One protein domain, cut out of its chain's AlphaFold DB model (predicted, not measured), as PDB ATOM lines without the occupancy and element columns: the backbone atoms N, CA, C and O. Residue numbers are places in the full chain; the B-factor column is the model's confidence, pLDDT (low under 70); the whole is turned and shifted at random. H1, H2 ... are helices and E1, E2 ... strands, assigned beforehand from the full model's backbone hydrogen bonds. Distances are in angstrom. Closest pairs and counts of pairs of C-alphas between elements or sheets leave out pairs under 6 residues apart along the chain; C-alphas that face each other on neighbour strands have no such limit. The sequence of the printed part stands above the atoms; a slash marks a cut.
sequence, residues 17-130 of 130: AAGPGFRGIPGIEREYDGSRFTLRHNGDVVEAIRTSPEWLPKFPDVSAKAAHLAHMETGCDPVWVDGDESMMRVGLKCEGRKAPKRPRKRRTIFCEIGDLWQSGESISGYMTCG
ATOM      1  N   ALA A  17     189.358  84.142  52.264       84.69
ATOM      2  CA  ALA A  17     189.027  84.376  53.664       84.69
ATOM      3  C   ALA A  17     187.692  83.717  54.056       84.69
ATOM      4  O   ALA A  17     186.685  83.839  53.363       84.69
ATOM      5  N   ALA A  18     187.685  83.040  55.206       89.38
ATOM      6  CA  ALA A  18     186.491  82.392  55.739       89.38
ATOM      7  C   ALA A  18     185.390  83.409  56.072       89.38
ATOM      8  O   ALA A  18     185.666  84.494  56.602       89.38
ATOM      9  N   GLY A  19     184.131  83.031  55.852       87.00
ATOM     10  CA  GLY A  19     182.991  83.857  56.227       87.00
ATOM     11  C   GLY A  19     182.892  84.073  57.746       87.00
ATOM     12  O   GLY A  19     183.515  83.361  58.538       87.00
ATOM     13  N   PRO A  20     182.073  85.037  58.220       87.88
ATOM     14  CA  PRO A  20     181.980  85.383  59.639       87.88
ATOM     15  C   PRO A  20     181.722  84.208  60.591       87.88
ATOM     16  O   PRO A  20     182.228  84.233  61.708       87.88
ATOM     17  N   GLY A  21     180.968  83.197  60.148       89.94
ATOM     18  CA  GLY A  21     180.662  81.987  60.919       89.94
ATOM     19  C   GLY A  21     181.697  80.863  60.804       89.94
ATOM     20  O   GLY A  21     181.511  79.830  61.430       89.94
ATOM     21  N   PHE A  22     182.757  81.041  60.014       93.69
ATOM     22  CA  PHE A  22     183.774  80.022  59.725       93.69
ATOM     23  C   PHE A  22     185.198  80.506  60.039       93.69
ATOM     24  O   PHE A  22     186.180  79.825  59.742       93.69
ATOM     25  N   ARG A  23     185.338  81.687  60.656       89.00
ATOM     26  CA  ARG A  23     186.642  82.236  61.049       89.00
ATOM     27  C   ARG A  23     187.368  81.298  62.010       89.00
ATOM     28  O   ARG A  23     186.785  80.809  62.969       89.00
ATOM     29  N   GLY A  24     188.662  81.099  61.761       89.00
ATOM     30  CA  GLY A  24     189.516  80.224  62.567       89.00
ATOM     31  C   GLY A  24     189.358  78.731  62.268       89.00
ATOM     32  O   GLY A  24     190.119  77.937  62.810       89.00
ATOM     33  N   ILE A  25     188.423  78.343  61.393       93.88
ATOM     34  CA  ILE A  25     188.273  76.957  60.949       93.88
ATOM     35  C   ILE A  25     189.229  76.721  59.771       93.88
ATOM     36  O   ILE A  25     189.154  77.457  58.776       93.88
ATOM     37  N   PRO A  26     190.137  75.730  59.857       91.50
ATOM     38  CA  PRO A  26     191.031  75.409  58.754       91.50
ATOM     39  C   PRO A  26     190.220  74.943  57.542       91.50
ATOM     40  O   PRO A  26     189.273  74.169  57.668       91.50
ATOM     41  N   GLY A  27     190.580  75.463  56.369       94.12
ATOM     42  CA  GLY A  27     189.982  75.052  55.104       94.12
ATOM     43  C   GLY A  27     190.618  73.767  54.584       94.12
ATOM     44  O   GLY A  27     191.823  73.573  54.730       94.12
ATOM     45  N   ILE A  28     189.809  72.916  53.964       95.50
ATOM     46  CA  ILE A  28     190.242  71.690  53.297       95.50
ATOM     47  C   ILE A  28     189.968  71.845  51.807       95.50
ATOM     48  O   ILE A  28     188.828  72.074  51.407       95.50
ATOM     49  N   GLU A  29     190.999  71.709  50.979       96.31
ATOM     50  CA  GLU A  29     190.828  71.762  49.530       96.31
ATOM     51  C   GLU A  29     190.343  70.421  48.974       96.31
ATOM     52  O   GLU A  29     190.861  69.344  49.300       96.31
ATOM     53  N   ARG A  30     189.331  70.503  48.113       97.06
ATOM     54  CA  ARG A  30     188.780  69.386  47.352       97.06
ATOM     55  C   ARG A  30     188.504  69.823  45.928       97.06
ATOM     56  O   ARG A  30     188.120  70.962  45.678       97.06
ATOM     57  N   GLU A  31     188.676  68.899  45.003       96.62
ATOM     58  CA  GLU A  31     188.386  69.110  43.595       96.62
ATOM     59  C   GLU A  31     187.342  68.097  43.147       96.62
ATOM     60  O   GLU A  31     187.393  66.927  43.530       96.62
ATOM     61  N   TYR A  32     186.381  68.559  42.361       96.06
ATOM     62  CA  TYR A  32     185.373  67.711  41.753       96.06
ATOM     63  C   TYR A  32     184.959  68.302  40.413       96.06
ATOM     64  O   TYR A  32     184.634  69.487  40.331       96.06
ATOM     65  N   ASP A  33     184.971  67.465  39.373       93.81
ATOM     66  CA  ASP A  33     184.533  67.835  38.023       93.81
ATOM     67  C   ASP A  33     185.182  69.143  37.514       93.81
ATOM     68  O   ASP A  33     184.511  70.083  37.080       93.81
ATOM     69  N   GLY A  34     186.509  69.239  37.676       91.62
ATOM     70  CA  GLY A  34     187.331  70.381  37.252       91.62
ATOM     71  C   GLY A  34     187.190  71.656  38.094       91.62
ATOM     72  O   GLY A  34     187.859  72.650  37.806       91.62
ATOM     73  N   SER A  35     186.354  71.651  39.136       94.44
ATOM     74  CA  SER A  35     186.166  72.789  40.040       94.44
ATOM     75  C   SER A  35     186.809  72.500  41.402       94.44
ATOM     76  O   SER A  35     186.531  71.476  42.031       94.44
ATOM     77  N   ARG A  36     187.654  73.416  41.888       96.12
ATOM     78  CA  ARG A  36     188.323  73.328  43.195       96.12
ATOM     79  C   ARG A  36     187.621  74.202  44.224       96.12
ATOM     80  O   ARG A  36     187.303  75.360  43.948       96.12
ATOM     81  N   PHE A  37     187.427  73.652  45.416       96.69
ATOM     82  CA  PHE A  37     186.774  74.298  46.543       96.69
ATOM     83  C   PHE A  37     187.594  74.159  47.819       96.69
ATOM     84  O   PHE A  37     188.132  73.093  48.109       96.69
ATOM     85  N   THR A  38     187.596  75.212  48.623       97.12
ATOM     86  CA  THR A  38     188.026  75.196  50.016       97.12
ATOM     87  C   THR A  38     186.794  75.024  50.895       97.12
ATOM     88  O   THR A  38     185.932  75.904  50.951       97.12
ATOM     89  N   LEU A  39     186.709  73.883  51.574       97.50
ATOM     90  CA  LEU A  39     185.616  73.520  52.467       97.50
ATOM     91  C   LEU A  39     185.967  73.852  53.917       97.50
ATOM     92  O   LEU A  39     187.064  73.545  54.381       97.50
ATOM     93  N   ARG A  40     185.028  74.434  54.659       97.50
ATOM     94  CA  ARG A  40     185.127  74.653  56.109       97.50
ATOM     95  C   ARG A  40     183.876  74.136  56.782       97.50
ATOM     96  O   ARG A  40     182.771  74.556  56.452       97.50
ATOM     97  N   HIS A  41     184.046  73.243  57.744       95.44
ATOM     98  CA  HIS A  41     182.935  72.596  58.426       95.44
ATOM     99  C   HIS A  41     182.649  73.262  59.776       95.44
ATOM    100  O   HIS A  41     183.537  73.360  60.619       95.44
ATOM    101  N   ASN A  42     181.406  73.700  59.990       94.75
ATOM    102  CA  ASN A  42     180.931  74.212  61.272       94.75
ATOM    103  C   ASN A  42     179.574  73.590  61.639       94.75
ATOM    104  O   ASN A  42     178.515  74.034  61.182       94.75
ATOM    105  N   GLY A  43     179.603  72.567  62.492       93.31
ATOM    106  CA  GLY A  43     178.403  71.908  63.003       93.31
ATOM    107  C   GLY A  43     177.693  71.071  61.941       93.31
ATOM    108  O   GLY A  43     178.135  69.975  61.647       93.31
ATOM    109  N   ASP A  44     176.571  71.570  61.420       95.81
ATOM    110  CA  ASP A  44     175.801  70.937  60.333       95.81
ATOM    111  C   ASP A  44     175.789  71.815  59.070       95.81
ATOM    112  O   ASP A  44     174.921  71.688  58.206       95.81
ATOM    113  N   VAL A  45     176.717  72.772  58.973       97.12
ATOM    114  CA  VAL A  45     176.871  73.639  57.803       97.12
ATOM    115  C   VAL A  45     178.314  73.586  57.319       97.12
ATOM    116  O   VAL A  45     179.246  73.736  58.107       97.12
ATOM    117  N   VAL A  46     178.495  73.435  56.012       97.94
ATOM    118  CA  VAL A  46     179.794  73.550  55.344       97.94
ATOM    119  C   VAL A  46     179.815  74.827  54.513       97.94
ATOM    120  O   VAL A  46     178.903  75.070  53.727       97.94
ATOM    121  N   GLU A  47     180.834  75.660  54.691       97.75
ATOM    122  CA  GLU A  47     181.170  76.728  53.749       97.75
ATOM    123  C   GLU A  47     182.064  76.146  52.660       97.75
ATOM    124  O   GLU A  47     183.058  75.495  52.963       97.75
ATOM    125  N   ALA A  48     181.700  76.372  51.404       97.56
ATOM    126  CA  ALA A  48     182.437  75.945  50.230       97.56
ATOM    127  C   ALA A  48     182.783  77.184  49.401       97.56
ATOM    128  O   ALA A  48     181.907  77.787  48.779       97.56
ATOM    129  N   ILE A  49     184.058  77.574  49.411       95.94
ATOM    130  CA  ILE A  49     184.578  78.673  48.589       95.94
ATOM    131  C   ILE A  49     185.230  78.068  47.355       95.94
ATOM    132  O   ILE A  49     186.166  77.287  47.488       95.94
ATOM    133  N   ARG A  50     184.757  78.409  46.160       94.56
ATOM    134  CA  ARG A  50     185.381  77.988  44.905       94.56
ATOM    135  C   ARG A  50     186.669  78.782  44.686       94.56
ATOM    136  O   ARG A  50     186.630  80.002  44.584       94.56
ATOM    137  N   THR A  51     187.789  78.078  44.561       94.19
ATOM    138  CA  THR A  51     189.130  78.664  44.373       94.19
ATOM    139  C   THR A  51     189.687  78.451  42.964       94.19
ATOM    140  O   THR A  51     190.737  78.993  42.615       94.19
ATOM    141  N   SER A  52     189.008  77.669  42.116       91.31
ATOM    142  CA  SER A  52     189.325  77.566  40.688       91.31
ATOM    143  C   SER A  52     188.513  78.565  39.857       91.31
ATOM    144  O   SER A  52     187.324  78.749  40.122       91.31
ATOM    145  N   PRO A  53     189.084  79.174  38.806       86.12
ATOM    146  CA  PRO A  53     188.309  79.922  37.821       86.12
ATOM    147  C   PRO A  53     187.444  78.975  36.972       86.12
ATOM    148  O   PRO A  53     187.859  77.866  36.653       86.12
ATOM    149  N   GLU A  54     186.253  79.426  36.585       87.81
ATOM    150  CA  GLU A  54     185.339  78.715  35.682       87.81
ATOM    151  C   GLU A  54     184.645  79.757  34.794       87.81
ATOM    152  O   GLU A  54     184.398  80.883  35.239       87.81
ATOM    153  N   TRP A  55     184.385  79.426  33.528       86.88
ATOM    154  CA  TRP A  55     183.805  80.373  32.575       86.88
ATOM    155  C   TRP A  55     182.284  80.423  32.711       86.88
ATOM    156  O   TRP A  55     181.609  79.448  32.397       86.88
ATOM    157  N   LEU A  56     181.761  81.578  33.141       86.44
ATOM    158  CA  LEU A  56     180.322  81.843  33.308       86.44
ATOM    159  C   LEU A  56     179.557  80.679  33.971       86.44
ATOM    160  O   LEU A  56     178.579  80.180  33.405       86.44
ATOM    161  N   PRO A  57     179.998  80.228  35.159       89.38
ATOM    162  CA  PRO A  57     179.339  79.129  35.834       89.38
ATOM    163  C   PRO A  57     177.909  79.518  36.207       89.38
ATOM    164  O   PRO A  57     177.655  80.638  36.651       89.38
ATOM    165  N   LYS A  58     176.970  78.583  36.066       94.06
ATOM    166  CA  LYS A  58     175.608  78.763  36.576       94.06
ATOM    167  C   LYS A  58     175.544  78.254  38.009       94.06
ATOM    168  O   LYS A  58     176.024  77.158  38.298       94.06
ATOM    169  N   PHE A  59     174.879  79.000  38.890       94.69
ATOM    170  CA  PHE A  59     174.710  78.600  40.288       94.69
ATOM    171  C   PHE A  59     174.238  77.152  40.503       94.69
ATOM    172  O   PHE A  59     174.860  76.471  41.315       94.69
ATOM    173  N   PRO A  60     173.207  76.624  39.806       95.69
ATOM    174  CA  PRO A  60     172.762  75.246  40.022       95.69
ATOM    175  C   PRO A  60     173.879  74.215  39.830       95.69
ATOM    176  O   PRO A  60     174.023  73.327  40.668       95.69
ATOM    177  N   ASP A  61     174.716  74.392  38.808       95.50
ATOM    178  CA  ASP A  61     175.783  73.452  38.460       95.50
ATOM    179  C   ASP A  61     176.891  73.465  39.525       95.50
ATOM    180  O   ASP A  61     177.257  72.427  40.074       95.50
ATOM    181  N   VAL A  62     177.368  74.655  39.906       96.19
ATOM    182  CA  VAL A  62     178.421  74.797  40.931       96.19
ATOM    183  C   VAL A  62     177.911  74.398  42.314       96.19
ATOM    184  O   VAL A  62     178.620  73.734  43.071       96.19
ATOM    185  N   SER A  63     176.666  74.748  42.642       97.06
ATOM    186  CA  SER A  63     176.049  74.396  43.923       97.06
ATOM    187  C   SER A  63     175.903  72.882  44.091       97.06
ATOM    188  O   SER A  63     176.091  72.378  45.198       97.06
ATOM    189  N   ALA A  64     175.646  72.143  43.004       97.56
ATOM    190  CA  ALA A  64     175.608  70.685  43.019       97.56
ATOM    191  C   ALA A  64     176.997  70.086  43.295       97.56
ATOM    192  O   ALA A  64     177.113  69.184  44.124       97.56
ATOM    193  N   LYS A  65     178.058  70.631  42.678       97.62
ATOM    194  CA  LYS A  65     179.452  70.236  42.956       97.62
ATOM    195  C   LYS A  65     179.821  70.488  44.423       97.62
ATOM    196  O   LYS A  65     180.352  69.600  45.088       97.62
ATOM    197  N   ALA A  66     179.475  71.662  44.956       97.62
ATOM    198  CA  ALA A  66     179.706  72.006  46.358       97.62
ATOM    199  C   ALA A  66     178.931  71.091  47.324       97.62
ATOM    200  O   ALA A  66     179.491  70.633  48.321       97.62
ATOM    201  N   ALA A  67     177.662  70.783  47.028       98.06
ATOM    202  CA  ALA A  67     176.852  69.856  47.816       98.06
ATOM    203  C   ALA A  67     177.432  68.437  47.806       98.06
ATOM    204  O   ALA A  67     177.516  67.805  48.857       98.06
ATOM    205  N   HIS A  68     177.869  67.960  46.638       98.31
ATOM    206  CA  HIS A  68     178.517  66.661  46.496       98.31
ATOM    207  C   HIS A  68     179.796  66.587  47.332       98.31
ATOM    208  O   HIS A  68     179.956  65.674  48.134       98.31
ATOM    209  N   LEU A  69     180.673  67.587  47.225       98.00
ATOM    210  CA  LEU A  69     181.896  67.649  48.021       98.00
ATOM    211  C   LEU A  69     181.620  67.722  49.531       98.00
ATOM    212  O   LEU A  69     182.296  67.048  50.304       98.00
ATOM    213  N   ALA A  70     180.608  68.479  49.961       97.88
ATOM    214  CA  ALA A  70     180.208  68.529  51.366       97.88
ATOM    215  C   ALA A  70     179.676  67.174  51.868       97.88
ATOM    216  O   ALA A  70     179.987  66.779  52.991       97.88
ATOM    217  N   HIS A  71     178.918  66.447  51.041       97.75
ATOM    218  CA  HIS A  71     178.492  65.082  51.344       97.75
ATOM    219  C   HIS A  71     179.692  64.140  51.474       97.75
ATOM    220  O   HIS A  71     179.811  63.447  52.477       97.75
ATOM    221  N   MET A  72     180.619  64.167  50.514       97.44
ATOM    222  CA  MET A  72     181.811  63.315  50.534       97.44
ATOM    223  C   MET A  72     182.717  63.591  51.741       97.44
ATOM    224  O   MET A  72     183.284  62.660  52.301       97.44
ATOM    225  N   GLU A  73     182.839  64.853  52.161       96.31
ATOM    226  CA  GLU A  73     183.690  65.239  53.293       96.31
ATOM    227  C   GLU A  73     183.054  64.921  54.658       96.31
ATOM    228  O   GLU A  73     183.768  64.676  55.626       96.31
ATOM    229  N   THR A  74     181.721  64.927  54.764       95.44
ATOM    230  CA  THR A  74     181.024  64.785  56.061       95.44
ATOM    231  C   THR A  74     180.261  63.475  56.237       95.44
ATOM    232  O   THR A  74     179.947  63.107  57.367       95.44
ATOM    233  N   GLY A  75     179.917  62.792  55.146       96.12
ATOM    234  CA  GLY A  75     178.990  61.659  55.122       96.12
ATOM    235  C   GLY A  75     177.520  62.034  55.352       96.12
ATOM    236  O   GLY A  75     176.672  61.149  55.395       96.12
ATOM    237  N   CYS A  76     177.191  63.319  55.513       97.12
ATOM    238  CA  CYS A  76     175.829  63.775  55.792       97.12
ATOM    239  C   CYS A  76     175.085  64.202  54.523       97.12
ATOM    240  O   CYS A  76     175.697  64.621  53.540       97.12
ATOM    241  N   ASP A  77     173.752  64.170  54.554       97.56
ATOM    242  CA  ASP A  77     172.927  64.512  53.391       97.56
ATOM    243  C   ASP A  77     172.801  66.034  53.205       97.56
ATOM    244  O   ASP A  77     172.306  66.722  54.106       97.56
ATOM    245  N   PRO A  78     173.162  66.602  52.041       97.75
ATOM    246  CA  PRO A  78     172.903  68.006  51.739       97.75
ATOM    247  C   PRO A  78     171.401  68.276  51.593       97.75
ATOM    248  O   PRO A  78     170.721  67.660  50.777       97.75
ATOM    249  N   VAL A  79     170.872  69.236  52.354       97.81
ATOM    250  CA  VAL A  79     169.444  69.612  52.315       97.81
ATOM    251  C   VAL A  79     169.174  70.943  51.623       97.81
ATOM    252  O   VAL A  79     168.068  71.185  51.143       97.81
ATOM    253  N   TRP A  80     170.155  71.841  51.601       97.44
ATOM    254  CA  TRP A  80     170.074  73.113  50.897       97.44
ATOM    255  C   TRP A  80     171.469  73.650  50.614       97.44
ATOM    256  O   TRP A  80     172.401  73.429  51.385       97.44
ATOM    257  N   VAL A  81     171.568  74.425  49.537       97.62
ATOM    258  CA  VAL A  81     172.726  75.262  49.228       97.62
ATOM    259  C   VAL A  81     172.250  76.703  49.078       97.62
ATOM    260  O   VAL A  81     171.197  76.963  48.485       97.62
ATOM    261  N   ASP A  82     172.986  77.635  49.671       95.94
ATOM    262  CA  ASP A  82     172.678  79.064  49.656       95.94
ATOM    263  C   ASP A  82     173.967  79.885  49.532       95.94
ATOM    264  O   ASP A  82     174.984  79.498  50.100       95.94
ATOM    265  N   GLY A  83     173.933  80.998  48.801       94.00
ATOM    266  CA  GLY A  83     175.118  81.800  48.484       94.00
ATOM    267  C   GLY A  83     175.132  82.230  47.019       94.00
ATOM    268  O   GLY A  83     174.067  82.450  46.438       94.00
ATOM    269  N   ASP A  84     176.330  82.317  46.451       93.62
ATOM    270  CA  ASP A  84     176.605  82.631  45.045       93.62
ATOM    271  C   ASP A  84     177.565  81.594  44.429       93.62
ATOM    272  O   ASP A  84     177.925  80.611  45.067       93.62
ATOM    273  N   GLU A  85     177.961  81.758  43.168       94.56
ATOM    274  CA  GLU A  85     178.828  80.823  42.438       94.56
ATOM    275  C   GLU A  85     180.276  80.765  42.960       94.56
ATOM    276  O   GLU A  85     181.057  79.912  42.528       94.56
ATOM    277  N   SER A  86     180.671  81.684  43.840       93.06
ATOM    278  CA  SER A  86     182.020  81.768  44.408       93.06
ATOM    279  C   SER A  86     182.051  81.274  45.849       93.06
ATOM    280  O   SER A  86     182.970  80.548  46.216       93.06
ATOM    281  N   MET A  87     181.047  81.605  46.661       94.19
ATOM    282  CA  MET A  87     180.926  81.129  48.036       94.19
ATOM    283  C   MET A  87     179.525  80.593  48.312       94.19
ATOM    284  O   MET A  87     178.512  81.282  48.184       94.19
ATOM    285  N   MET A  88     179.494  79.342  48.754       96.44
ATOM    286  CA  MET A  88     178.286  78.606  49.081       96.44
ATOM    287  C   MET A  88     178.307  78.154  50.530       96.44
ATOM    288  O   MET A  88     179.341  77.815  51.099       96.44
ATOM    289  N   ARG A  89     177.121  78.068  51.117       97.38
ATOM    290  CA  ARG A  89     176.868  77.373  52.371       97.38
ATOM    291  C   ARG A  89     175.965  76.192  52.089       97.38
ATOM    292  O   ARG A  89     174.884  76.360  51.527       97.38
ATOM    293  N   VAL A  90     176.400  75.020  52.517       98.06
ATOM    294  CA  VAL A  90     175.674  73.764  52.391       98.06
ATOM    295  C   VAL A  90     175.151  73.386  53.766       98.06
ATOM    296  O   VAL A  90     175.932  73.172  54.691       98.06
ATOM    297  N   GLY A  91     173.832  73.336  53.919       97.88
ATOM    298  CA  GLY A  91     173.207  72.773  55.108       97.88
ATOM    299  C   GLY A  91     173.116  71.264  54.991       97.88
ATOM    300  O   GLY A  91     172.651  70.758  53.972       97.88
ATOM    301  N   LEU A  92     173.516  70.564  56.043       98.12
ATOM    302  CA  LEU A  92     173.583  69.112  56.091       98.12
ATOM    303  C   LEU A  92     172.560  68.551  57.078       98.12
ATOM    304  O   LEU A  92     172.247  69.150  58.107       98.12
ATOM    305  N   LYS A  93     172.040  67.368  56.772       97.56
ATOM    306  CA  LYS A  93     171.275  66.541  57.693       97.56
ATOM    307  C   LYS A  93     172.120  65.325  58.038       97.56
ATOM    308  O   LYS A  93     172.226  64.388  57.257       97.56
ATOM    309  N   CYS A  94     172.715  65.363  59.218       94.19
ATOM    310  CA  CYS A  94     173.417  64.222  59.782       94.19
ATOM    311  C   CYS A  94     172.458  63.366  60.623       94.19
ATOM    312  O   CYS A  94     171.454  63.868  61.143       94.19
ATOM    313  N   GLU A  95     172.765  62.079  60.775       90.50
ATOM    314  CA  GLU A  95     171.913  61.130  61.495       90.50
ATOM    315  C   GLU A  95     171.544  61.619  62.904       90.50
ATOM    316  O   GLU A  95     172.369  62.146  63.655       90.50
ATOM    317  N   GLY A  96     170.257  61.493  63.246       85.62
ATOM    318  CA  GLY A  96     169.711  61.898  64.545       85.62
ATOM    319  C   GLY A  96     169.588  63.409  64.776       85.62
ATOM    320  O   GLY A  96     168.978  63.818  65.765       85.62
ATOM    321  N   ARG A  97     170.103  64.258  63.876       91.56
ATOM    322  CA  ARG A  97     170.065  65.719  64.017       91.56
ATOM    323  C   ARG A  97     169.057  66.361  63.070       91.56
ATOM    324  O   ARG A  97     168.806  65.911  61.952       91.56
ATOM    325  N   LYS A  98     168.440  67.446  63.538       93.00
ATOM    326  CA  LYS A  98     167.554  68.257  62.702       93.00
ATOM    327  C   LYS A  98     168.405  69.115  61.775       93.00
ATOM    328  O   LYS A  98     169.270  69.842  62.248       93.00
ATOM    329  N   ALA A  99     168.091  69.080  60.483       94.06
ATOM    330  CA  ALA A  99     168.773  69.901  59.496       94.06
ATOM    331  C   ALA A  99     168.723  71.400  59.872       94.06
ATOM    332  O   ALA A  99     167.678  71.886  60.336       94.06
ATOM    333  N   PRO A 100     169.818  72.153  59.662       95.56
ATOM    334  CA  PRO A 100     169.866  73.570  59.975       95.56
ATOM    335  C   PRO A 100     168.862  74.334  59.112       95.56
ATOM    336  O   PRO A 100     168.579  73.975  57.967       95.56
ATOM    337  N   LYS A 101     168.314  75.425  59.654       95.00
ATOM    338  CA  LYS A 101     167.404  76.285  58.891       95.00
ATOM    339  C   LYS A 101     168.177  76.957  57.758       95.00
ATOM    340  O   LYS A 101     169.223  77.559  58.005       95.00
ATOM    341  N   ARG A 102     167.621  76.919  56.545       94.56
ATOM    342  CA  ARG A 102     168.144  77.698  55.420       94.56
ATOM    343  C   ARG A 102     168.169  79.189  55.795       94.56
ATOM    344  O   ARG A 102     167.172  79.674  56.351       94.56
ATOM    345  N   PRO A 103     169.262  79.924  55.512       90.12
ATOM    346  CA  PRO A 103     169.294  81.370  55.683       90.12
ATOM    347  C   PRO A 103     168.098  82.019  54.979       90.12
ATOM    348  O   PRO A 103     167.776  81.693  53.837       90.12
ATOM    349  N   ARG A 104     167.388  82.917  55.669       83.44
ATOM    350  CA  ARG A 104     166.288  83.654  55.037       83.44
ATOM    351  C   ARG A 104     166.903  84.696  54.114       83.44
ATOM    352  O   ARG A 104     167.665  85.538  54.585       83.44
ATOM    353  N   LYS A 105     166.524  84.682  52.834       78.12
ATOM    354  CA  LYS A 105     166.799  85.817  51.948       78.12
ATOM    355  C   LYS A 105     166.212  87.071  52.598       78.12
ATOM    356  O   LYS A 105     165.065  87.042  53.064       78.12
ATOM    357  N   ARG A 106     167.001  88.148  52.688       74.94
ATOM    358  CA  ARG A 106     166.447  89.450  53.080       74.94
ATOM    359  C   ARG A 106     165.336  89.778  52.090       74.94
ATOM    360  O   ARG A 106     165.478  89.512  50.900       74.94
ATOM    361  N   ARG A 107     164.214  90.294  52.591       77.31
ATOM    362  CA  ARG A 107     163.163  90.803  51.711       77.31
ATOM    363  C   ARG A 107     163.763  91.975  50.943       77.31
ATOM    364  O   ARG A 107     164.186  92.942  51.571       77.31
ATOM    365  N   THR A 108     163.859  91.848  49.626       78.06
ATOM    366  CA  THR A 108     164.091  93.001  48.760       78.06
ATOM    367  C   THR A 108     162.810  93.813  48.789       78.06
ATOM    368  O   THR A 108     161.748  93.268  48.500       78.06
ATOM    369  N   ILE A 109     162.913  95.064  49.215       83.19
ATOM    370  CA  ILE A 109     161.803  96.013  49.197       83.19
ATOM    371  C   ILE A 109     162.039  96.892  47.976       83.19
ATOM    372  O   ILE A 109     163.167  97.351  47.769       83.19
ATOM    373  N   PHE A 110     161.013  97.076  47.154       84.88
ATOM    374  CA  PHE A 110     161.113  97.962  46.003       84.88
ATOM    375  C   PHE A 110     160.706  99.355  46.453       84.88
ATOM    376  O   PHE A 110     159.643  99.530  47.046       84.88
ATOM    377  N   CYS A 111     161.587 100.327  46.224       89.38
ATOM    378  CA  CYS A 111     161.335 101.711  46.586       89.38
ATOM    379  C   CYS A 111     161.161 102.548  45.322       89.38
ATOM    380  O   CYS A 111     162.049 102.583  44.470       89.38
ATOM    381  N   GLU A 112     160.028 103.234  45.234       89.88
ATOM    382  CA  GLU A 112     159.751 104.237  44.215       89.88
ATOM    383  C   GLU A 112     159.949 105.630  44.809       89.88
ATOM    384  O   GLU A 112     159.536 105.906  45.942       89.88
ATOM    385  N   ILE A 113     160.601 106.505  44.042       90.19
ATOM    386  CA  ILE A 113     160.768 107.910  44.406       90.19
ATOM    387  C   ILE A 113     159.618 108.693  43.772       90.19
ATOM    388  O   ILE A 113     159.542 108.798  42.548       90.19
ATOM    389  N   GLY A 114     158.736 109.229  44.613       89.56
ATOM    390  CA  GLY A 114     157.625 110.094  44.228       89.56
ATOM    391  C   GLY A 114     157.940 111.573  44.455       89.56
ATOM    392  O   GLY A 114     158.790 111.923  45.278       89.56
ATOM    393  N   ASP A 115     157.244 112.429  43.703       86.25
ATOM    394  CA  ASP A 115     157.320 113.895  43.754       86.25
ATOM    395  C   ASP A 115     158.753 114.443  43.791       86.25
ATOM    396  O   ASP A 115     159.150 115.197  44.680       86.25
ATOM    397  N   LEU A 116     159.530 114.048  42.780       91.12
ATOM    398  CA  LEU A 116     160.854 114.603  42.525       91.12
ATOM    399  C   LEU A 116     160.749 116.086  42.169       91.12
ATOM    400  O   LEU A 116     160.212 116.462  41.128       91.12
ATOM    401  N   TRP A 117     161.339 116.923  43.011       87.56
ATOM    402  CA  TRP A 117     161.502 118.344  42.768       87.56
ATOM    403  C   TRP A 117     162.960 118.763  42.939       87.56
ATOM    404  O   TRP A 117     163.668 118.293  43.832       87.56
ATOM    405  N   GLN A 118     163.401 119.672  42.073       90.62
ATOM    406  CA  GLN A 118     164.758 120.192  42.048       90.62
ATOM    407  C   GLN A 118     164.754 121.699  42.312       90.62
ATOM    408  O   GLN A 118     164.028 122.450  41.661       90.62
ATOM    409  N   SER A 119     165.624 122.146  43.217       86.38
ATOM    410  CA  SER A 119     165.946 123.561  43.408       86.38
ATOM    411  C   SER A 119     167.449 123.755  43.455       86.38
ATOM    412  O   SER A 119     168.124 123.320  44.391       86.38
ATOM    413  N   GLY A 120     167.965 124.436  42.431       89.19
ATOM    414  CA  GLY A 120     169.400 124.582  42.223       89.19
ATOM    415  C   GLY A 120     170.063 123.214  42.051       89.19
ATOM    416  O   GLY A 120     169.669 122.423  41.193       89.19
ATOM    417  N   GLU A 121     171.048 122.930  42.900       90.38
ATOM    418  CA  GLU A 121     171.793 121.661  42.918       90.38
ATOM    419  C   GLU A 121     171.162 120.586  43.821       90.38
ATOM    420  O   GLU A 121     171.658 119.464  43.879       90.38
ATOM    421  N   SER A 122     170.075 120.897  44.535       83.81
ATOM    422  CA  SER A 122     169.401 119.938  45.418       83.81
ATOM    423  C   SER A 122     168.193 119.301  44.740       83.81
ATOM    424  O   SER A 122     167.348 119.997  44.179       83.81
ATOM    425  N   ILE A 123     168.092 117.975  44.848       88.56
ATOM    426  CA  ILE A 123     166.919 117.184  44.461       88.56
ATOM    427  C   ILE A 123     166.278 116.636  45.736       88.56
ATOM    428  O   ILE A 123     166.965 116.170  46.644       88.56
ATOM    429  N   SER A 124     164.956 116.723  45.827       87.94
ATOM    430  CA  SER A 124     164.157 116.236  46.951       87.94
ATOM    431  C   SER A 124     162.912 115.517  46.437       87.94
ATOM    432  O   SER A 124     162.423 115.813  45.355       87.94
ATOM    433  N   GLY A 125     162.422 114.554  47.208       89.81
ATOM    434  CA  GLY A 125     161.229 113.756  46.929       89.81
ATOM    435  C   GLY A 125     160.973 112.822  48.109       89.81
ATOM    436  O   GLY A 125     161.750 112.817  49.069       89.81
ATOM    437  N   TYR A 126     159.911 112.025  48.063       90.00
ATOM    438  CA  TYR A 126     159.681 110.987  49.070       90.00
ATOM    439  C   TYR A 126     159.911 109.599  48.481       90.00
ATOM    440  O   TYR A 126     159.665 109.350  47.305       90.00
ATOM    441  N   MET A 127     160.381 108.677  49.319       90.94
ATOM    442  CA  MET A 127     160.480 107.264  48.963       90.94
ATOM    443  C   MET A 127     159.288 106.512  49.541       90.94
ATOM    444  O   MET A 127     159.069 106.530  50.753       90.94
ATOM    445  N   THR A 128     158.549 105.821  48.679       90.12
ATOM    446  CA  THR A 128     157.573 104.805  49.089       90.12
ATOM    447  C   THR A 128     158.174 103.437  48.839       90.12
ATOM    448  O   THR A 128     158.700 103.187  47.761       90.12
ATOM    449  N   CYS A 129     158.152 102.566  49.844       89.88
ATOM    450  CA  CYS A 129     158.768 101.247  49.769       89.88
ATOM    451  C   CYS A 129     157.712 100.174  50.072       89.88
ATOM    452  O   CYS A 129     157.052 100.256  51.113       89.88
ATOM    453  N   GLY A 130     157.556  99.198  49.170       77.56
ATOM    454  CA  GLY A 130     156.567  98.110  49.232       77.56
ATOM    455  C   GLY A 130     157.166  96.719  49.066       77.56
ATOM    456  O   GLY A 130     158.241  96.589  48.430       77.56
TER     457      GLY A 130
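Overview. This is residues 17 to 130 of the 130 residues of an uncharacterized protein of Tropicibacter phthalicicus (UniProt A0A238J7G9). A five-stranded sheet, E1 to E5, curls round one helix, H1, to make the body, and far from it, across the long link of residues 94 to 110, lies a separate two-stranded hairpin, E6 and E7. The printed part has 114 residues, with one named helix and seven named strands in the order E1 E2 E3 H1 E4 E5 E6 E7. The larger sheet runs E1 - E2 - E3 - E5 - E4 and both sheets are antiparallel; the class is mixed, helices and strands. The whole is only just extended, close to loose, with a radius of gyration of the C-alphas of 20.0 A, and elongated, with spans of 63 by 36 by 28 A.

Arrangement. E1, residues 28 to 32, and E2, residues 35 to 42, form a hairpin, with N 30 and O 37 within hydrogen-bond range at 2.9 A. E2 and E3, residues 45 to 50, form another, with N 40 and O 47 at 2.8 A. E1, E2 and E3 are a meander, each strand the antiparallel neighbour of the one before. H1, residues 59 to 74, is on the strongly twisted sheet, which curls round it, in two layers, with the helix on one face. Every O i to N i+4 pair in H1 is within hydrogen-bond range. E4, residues 77 to 83, and E5, residues 87 to 93, form a hairpin, with N 91 and O 80 at 2.9 A. E3 is the antiparallel neighbour of E5, with N 48 and O 88 at 2.8 A. E3, H1 and E4 are a split strand-helix-strand unit, two strands running the same way with E5 between them, and its crossover is right-handed. The closest C-alphas of H1 and E4 are those of Ala 67 and Pro 78, 5.9 A apart. E6, residues 111 to 119, bends by 59 degrees at residue 115 and forms a hairpin with E7, residues 122 to 129, with N 114 and O 126 at 2.9 A. E5 and E6 are apart.

Along the chain. E1 begins at C-alpha 28, (190.242, 71.690, 53.297). From first to last C-alpha E2 is 21.9 A long, H1 21.9 A, E5 20.0 A, E6 22.6 A and E7 21.9 A. H1 begins at C-alpha 59, (174.710, 78.600, 40.288), and E7 ends at C-alpha 129, (158.768, 101.247, 49.769).

Size, cuts and confidence. The two C-alphas farthest apart, those of Gly 96 and Gly 120, are 66.5 A apart. Residues 118 to 123 stand free. The link from E5 to E6, 17 residues, is long. The printed part has no cut. The mean pLDDT of the printed part is 92.5, and no printed residue is under 70.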